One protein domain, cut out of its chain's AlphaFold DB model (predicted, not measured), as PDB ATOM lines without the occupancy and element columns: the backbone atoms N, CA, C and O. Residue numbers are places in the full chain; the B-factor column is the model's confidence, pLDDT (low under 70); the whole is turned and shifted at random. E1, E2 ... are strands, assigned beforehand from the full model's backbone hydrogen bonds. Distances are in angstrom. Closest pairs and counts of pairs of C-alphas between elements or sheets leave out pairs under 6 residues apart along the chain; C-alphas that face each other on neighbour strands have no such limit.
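Overview. This is residues 7 to 51 of the 151 residues of the protein "DUF4140 domain-containing protein" of Caenorhabditis tropicalis (UniProt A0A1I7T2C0). Two small two-stranded ribbons make a long, open shape: E1 and E4 lie side by side toward one end, and the hairpin of E2 and E3 reaches out toward the other. The first and last strands thus pair, while the chain between them runs out to the hairpin and back. The printed part has 45 residues, with no named helix and four strands in the order E1, E2, E3, E4; the sheet E1, E4 is parallel and the sheet E2, E3 antiparallel. The class is all strand, though under half of the residues, 20 of 45, are in named elements. It is only just extended, close to loose, with a radius of gyration of the C-alphas of 14.4 A, and a rod spanning 45 by 17 by 16 A.

Along the chain. E1, residues 7 to 11, starts at C-alpha 7 (289.442, -35.854, -2.493) and is 13.4 A long. E2, residues 19 to 22, measures 9.9 A, and E3, residues 30 to 33, 9.8 A. E4, residues 44 to 50, is 19.6 A long and ends at C-alpha 50 (278.323, -29.860, -0.221).

Arrangement. E1 and E4 are parallel neighbours at 21 degrees; C-alphas 7 and 46 face each other at 4.6 A. N 8 and O 46, 2.8 A apart, are within hydrogen-bond range. E2 and E3 form an antiparallel hairpin at 170 degrees; C-alphas 22 and 30 face each other at 4.3 A. N 31 and O 21 are within hydrogen-bond range at 2.8 A. E1 and E4 are each apart from E2 and E3.

Size, cuts and confidence. The C-alphas farthest apart, those of Glu 26 and Ser 42, are 45.9 A apart. The printed part has no cut, and its three links are short. Mean pLDDT of the printed part is 85.4; residues 25 to 27 are under 70.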
ATOM      1  N   THR A   7     290.835 -36.318  -2.521       91.06
ATOM      2  CA  THR A   7     289.442 -35.854  -2.493       91.06
ATOM      3  C   THR A   7     289.280 -34.750  -1.453       91.06
ATOM      4  O   THR A   7     289.507 -34.978  -0.266       91.06
ATOM      5  N   HIS A   8     288.819 -33.577  -1.877       89.06
ATOM      6  CA  HIS A   8     288.478 -32.459  -0.999       89.06
ATOM      7  C   HIS A   8     286.967 -32.383  -0.810       89.06
ATOM      8  O   HIS A   8     286.219 -32.347  -1.787       89.06
ATOM      9  N   LYS A   9     286.510 -32.330   0.442       90.44
ATOM     10  CA  LYS A   9     285.110 -32.063   0.789       90.44
ATOM     11  C   LYS A   9     285.020 -30.673   1.400       90.44
ATOM     12  O   LYS A   9     285.698 -30.401   2.384       90.44
ATOM     13  N   LEU A  10     284.213 -29.809   0.799       89.06
ATOM     14  CA  LEU A  10     284.052 -28.411   1.188       89.06
ATOM     15  C   LEU A  10     282.566 -28.130   1.382       89.06
ATOM     16  O   LEU A  10     281.760 -28.577   0.570       89.06
ATOM     17  N   ASN A  11     282.184 -27.371   2.408       87.12
ATOM     18  CA  ASN A  11     280.813 -26.874   2.503       87.12
ATOM     19  C   ASN A  11     280.719 -25.485   1.883       87.12
ATOM     20  O   ASN A  11     281.590 -24.638   2.086       87.12
ATOM     21  N   LEU A  12     279.620 -25.218   1.177       86.12
ATOM     22  CA  LEU A  12     279.397 -23.909   0.566       86.12
ATOM     23  C   LEU A  12     279.317 -22.773   1.602       86.12
ATOM     24  O   LEU A  12     279.719 -21.647   1.319       86.12
ATOM     25  N   HIS A  13     278.796 -23.071   2.795       84.00
ATOM     26  CA  HIS A  13     278.582 -22.098   3.869       84.00
ATOM     27  C   HIS A  13     279.845 -21.741   4.661       84.00
ATOM     28  O   HIS A  13     279.833 -20.733   5.362       84.00
ATOM     29  N   ASP A  14     280.923 -22.517   4.528       85.69
ATOM     30  CA  ASP A  14     282.178 -22.255   5.244       85.69
ATOM     31  C   ASP A  14     282.942 -21.069   4.629       85.69
ATOM     32  O   ASP A  14     283.839 -20.502   5.250       85.69
ATOM     33  N   VAL A  15     282.578 -20.672   3.404       88.06
ATOM     34  CA  VAL A  15     283.229 -19.595   2.655       88.06
ATOM     35  C   VAL A  15     282.288 -18.408   2.478       88.06
ATOM     36  O   VAL A  15     281.138 -18.536   2.046       88.06
ATOM     37  N   ALA A  16     282.817 -17.222   2.779       87.50
ATOM     38  CA  ALA A  16     282.111 -15.964   2.610       87.50
ATOM     39  C   ALA A  16     281.785 -15.685   1.133       87.50
ATOM     40  O   ALA A  16     282.512 -16.058   0.209       87.50
ATOM     41  N   ILE A  17     280.675 -14.985   0.914       90.00
ATOM     42  CA  ILE A  17     280.300 -14.498  -0.411       90.00
ATOM     43  C   ILE A  17     281.244 -13.350  -0.769       90.00
ATOM     44  O   ILE A  17     281.273 -12.333  -0.084       90.00
ATOM     45  N   VAL A  18     282.011 -13.521  -1.846       90.31
ATOM     46  CA  VAL A  18     282.946 -12.504  -2.349       90.31
ATOM     47  C   VAL A  18     282.193 -11.435  -3.136       90.31
ATOM     48  O   VAL A  18     282.536 -10.258  -3.088       90.31
ATOM     49  N   GLN A  19     281.156 -11.843  -3.867       88.50
ATOM     50  CA  GLN A  19     280.337 -10.944  -4.669       88.50
ATOM     51  C   GLN A  19     278.897 -11.449  -4.709       88.50
ATOM     52  O   GLN A  19     278.666 -12.646  -4.873       88.50
ATOM     53  N   ALA A  20     277.947 -10.526  -4.589       89.06
ATOM     54  CA  ALA A  20     276.532 -10.774  -4.817       89.06
ATOM     55  C   ALA A  20     276.021  -9.755  -5.839       89.06
ATOM     56  O   ALA A  20     276.088  -8.551  -5.594       89.06
ATOM     57  N   LEU A  21     275.544 -10.235  -6.983       87.62
ATOM     58  CA  LEU A  21     274.913  -9.411  -8.005       87.62
ATOM     59  C   LEU A  21     273.428  -9.761  -8.048       87.62
ATOM     60  O   LEU A  21     273.061 -10.877  -8.401       87.62
ATOM     61  N   VAL A  22     272.582  -8.819  -7.648       86.06
ATOM     62  CA  VAL A  22     271.127  -9.001  -7.627       86.06
ATOM     63  C   VAL A  22     270.558  -8.464  -8.931       86.06
ATOM     64  O   VAL A  22     270.793  -7.305  -9.275       86.06
ATOM     65  N   TYR A  23     269.804  -9.293  -9.646       82.31
ATOM     66  CA  TYR A  23     269.092  -8.871 -10.841       82.31
ATOM     67  C   TYR A  23     267.684  -8.426 -10.442       82.31
ATOM     68  O   TYR A  23     266.933  -9.174  -9.826       82.31
ATOM     69  N   SER A  24     267.312  -7.200 -10.806       73.56
ATOM     70  CA  SER A  24     265.991  -6.611 -10.542       73.56
ATOM     71  C   SER A  24     264.898  -7.092 -11.512       73.56
ATOM     72  O   SER A  24     263.841  -6.472 -11.611       73.56
ATOM     73  N   SER A  25     265.141  -8.185 -12.242       64.69
ATOM     74  CA  SER A  25     264.141  -8.821 -13.100       64.69
ATOM     75  C   SER A  25     263.058  -9.511 -12.268       64.69
ATOM     76  O   SER A  25     263.285  -9.878 -11.117       64.69
ATOM     77  N   GLU A  26     261.897  -9.756 -12.883       63.53
ATOM     78  CA  GLU A  26     260.712 -10.383 -12.260       63.53
ATOM     79  C   GLU A  26     260.998 -11.709 -11.523       63.53
ATOM     80  O   GLU A  26     260.227 -12.134 -10.667       63.53
ATOM     81  N   SER A  27     262.126 -12.350 -11.826       65.75
ATOM     82  CA  SER A  27     262.584 -13.619 -11.270       65.75
ATOM     83  C   SER A  27     263.355 -13.540  -9.939       65.75
ATOM     84  O   SER A  27     263.670 -14.593  -9.396       65.75
ATOM     85  N   ASN A  28     263.663 -12.351  -9.392       70.44
ATOM     86  CA  ASN A  28     264.412 -12.178  -8.125       70.44
ATOM     87  C   ASN A  28     265.707 -13.020  -8.030       70.44
ATOM     88  O   ASN A  28     266.087 -13.495  -6.957       70.44
ATOM     89  N   CYS A  29     266.395 -13.231  -9.152       74.75
ATOM     90  CA  CYS A  29     267.619 -14.024  -9.177       74.75
ATOM     91  C   CYS A  29     268.812 -13.206  -8.669       74.75
ATOM     92  O   CYS A  29     268.965 -12.027  -8.994       74.75
ATOM     93  N   ALA A  30     269.717 -13.858  -7.938       83.44
ATOM     94  CA  ALA A  30     271.003 -13.285  -7.566       83.44
ATOM     95  C   ALA A  30     272.142 -14.232  -7.951       83.44
ATOM     96  O   ALA A  30     272.081 -15.435  -7.706       83.44
ATOM     97  N   GLU A  31     273.200 -13.679  -8.531       86.69
ATOM     98  CA  GLU A  31     274.447 -14.390  -8.780       86.69
ATOM     99  C   GLU A  31     275.376 -14.209  -7.580       86.69
ATOM    100  O   GLU A  31     275.721 -13.088  -7.198       86.69
ATOM    101  N   LEU A  32     275.773 -15.326  -6.969       88.94
ATOM    102  CA  LEU A  32     276.669 -15.343  -5.818       88.94
ATOM    103  C   LEU A  32     278.010 -15.953  -6.213       88.94
ATOM    104  O   LEU A  32     278.083 -17.117  -6.603       88.94
ATOM    105  N   LYS A  33     279.088 -15.194  -6.028       90.19
ATOM    106  CA  LYS A  33     280.457 -15.652  -6.263       90.19
ATOM    107  C   LYS A  33     281.132 -16.010  -4.945       90.19
ATOM    108  O   LYS A  33     281.177 -15.201  -4.015       90.19
ATOM    109  N   ARG A  34     281.697 -17.215  -4.882       90.88
ATOM    110  CA  ARG A  34     282.538 -17.700  -3.777       90.88
ATOM    111  C   ARG A  34     283.857 -18.223  -4.332       90.88
ATOM    112  O   ARG A  34     283.901 -18.711  -5.459       90.88
ATOM    113  N   THR A  35     284.917 -18.128  -3.537       90.81
ATOM    114  CA  THR A  35     286.259 -18.572  -3.927       90.81
ATOM    115  C   THR A  35     286.819 -19.495  -2.859       90.81
ATOM    116  O   THR A  35     286.972 -19.089  -1.712       90.81
ATOM    117  N   PHE A  36     287.132 -20.729  -3.247       89.06
ATOM    118  CA  PHE A  36     287.769 -21.715  -2.380       89.06
ATOM    119  C   PHE A  36     289.265 -21.743  -2.673       89.06
ATOM    120  O   PHE A  36     289.661 -21.871  -3.830       89.06
ATOM    121  N   GLN A  37     290.086 -21.625  -1.631       88.44
ATOM    122  CA  GLN A  37     291.519 -21.882  -1.726       88.44
ATOM    123  C   GLN A  37     291.790 -23.293  -1.221       88.44
ATOM    124  O   GLN A  37     291.322 -23.672  -0.148       88.44
ATOM    125  N   LEU A  38     292.491 -24.081  -2.028       87.00
ATOM    126  CA  LEU A  38     292.741 -25.491  -1.773       87.00
ATOM    127  C   LEU A  38     294.091 -25.888  -2.370       87.00
ATOM    128  O   LEU A  38     294.428 -25.483  -3.481       87.00
ATOM    129  N   GLU A  39     294.860 -26.663  -1.612       87.25
ATOM    130  CA  GLU A  39     296.145 -27.211  -2.042       87.25
ATOM    131  C   GLU A  39     295.908 -28.568  -2.711       87.25
ATOM    132  O   GLU A  39     295.430 -29.503  -2.066       87.25
ATOM    133  N   LEU A  40     296.206 -28.654  -4.009       86.75
ATOM    134  CA  LEU A  40     296.014 -29.855  -4.823       86.75
ATOM    135  C   LEU A  40     297.299 -30.681  -4.896       86.75
ATOM    136  O   LEU A  40     298.383 -30.133  -5.101       86.75
ATOM    137  N   ALA A  41     297.176 -32.004  -4.814       86.94
ATOM    138  CA  ALA A  41     298.272 -32.914  -5.116       86.94
ATOM    139  C   ALA A  41     298.517 -33.025  -6.631       86.94
ATOM    140  O   ALA A  41     297.634 -32.784  -7.456       86.94
ATOM    141  N   SER A  42     299.716 -33.464  -7.015       85.94
ATOM    142  CA  SER A  42     300.016 -33.787  -8.412       85.94
ATOM    143  C   SER A  42     299.194 -34.997  -8.873       85.94
ATOM    144  O   SER A  42     299.355 -36.097  -8.344       85.94
ATOM    145  N   GLY A  43     298.343 -34.807  -9.882       87.50
ATOM    146  CA  GLY A  43     297.497 -35.852 -10.465       87.50
ATOM    147  C   GLY A  43     296.020 -35.462 -10.536       87.50
ATOM    148  O   GLY A  43     295.675 -34.282 -10.593       87.50
ATOM    149  N   TYR A  44     295.135 -36.463 -10.563       87.81
ATOM    150  CA  TYR A  44     293.688 -36.244 -10.616       87.81
ATOM    151  C   TYR A  44     293.140 -36.025  -9.208       87.81
ATOM    152  O   TYR A  44     293.173 -36.929  -8.375       87.81
ATOM    153  N   ASN A  45     292.613 -34.831  -8.956       88.12
ATOM    154  CA  ASN A  45     291.989 -34.468  -7.690       88.12
ATOM    155  C   ASN A  45     290.473 -34.377  -7.873       88.12
ATOM    156  O   ASN A  45     289.991 -33.930  -8.913       88.12
ATOM    157  N   GLU A  46     289.719 -34.772  -6.855       90.56
ATOM    158  CA  GLU A  46     288.264 -34.660  -6.826       90.56
ATOM    159  C   GLU A  46     287.854 -33.607  -5.791       90.56
ATOM    160  O   GLU A  46     288.221 -33.702  -4.622       90.56
ATOM    161  N   VAL A  47     287.065 -32.610  -6.194       89.44
ATOM    162  CA  VAL A  47     286.557 -31.573  -5.284       89.44
ATOM    163  C   VAL A  47     285.041 -31.691  -5.187       89.44
ATOM    164  O   VAL A  47     284.332 -31.603  -6.186       89.44
ATOM    165  N   LYS A  48     284.539 -31.892  -3.969       90.00
ATOM    166  CA  LYS A  48     283.117 -32.044  -3.649       90.00
ATOM    167  C   LYS A  48     282.653 -30.866  -2.808       90.00
ATOM    168  O   LYS A  48     283.052 -30.741  -1.653       90.00
ATOM    169  N   ILE A  49     281.784 -30.036  -3.382       88.75
ATOM    170  CA  ILE A  49     281.125 -28.936  -2.672       88.75
ATOM    171  C   ILE A  49     279.754 -29.421  -2.198       88.75
ATOM    172  O   ILE A  49     278.919 -29.827  -3.003       88.75
ATOM    173  N   GLN A  50     279.539 -29.402  -0.887       88.50
ATOM    174  CA  GLN A  50     278.323 -29.860  -0.221       88.50
ATOM    175  C   GLN A  50     277.465 -28.676   0.239       88.50
ATOM    176  O   GLN A  50     277.962 -27.557   0.403       88.50
ATOM    177  N   ASN A  51     276.180 -28.947   0.490       83.12
ATOM    178  CA  ASN A  51     275.189 -27.971   0.958       83.12
ATOM    179  C   ASN A  51     274.977 -26.811  -0.029       83.12
ATOM    180  O   ASN A  51     275.049 -25.637   0.332       83.12
TER     181      ASN A  51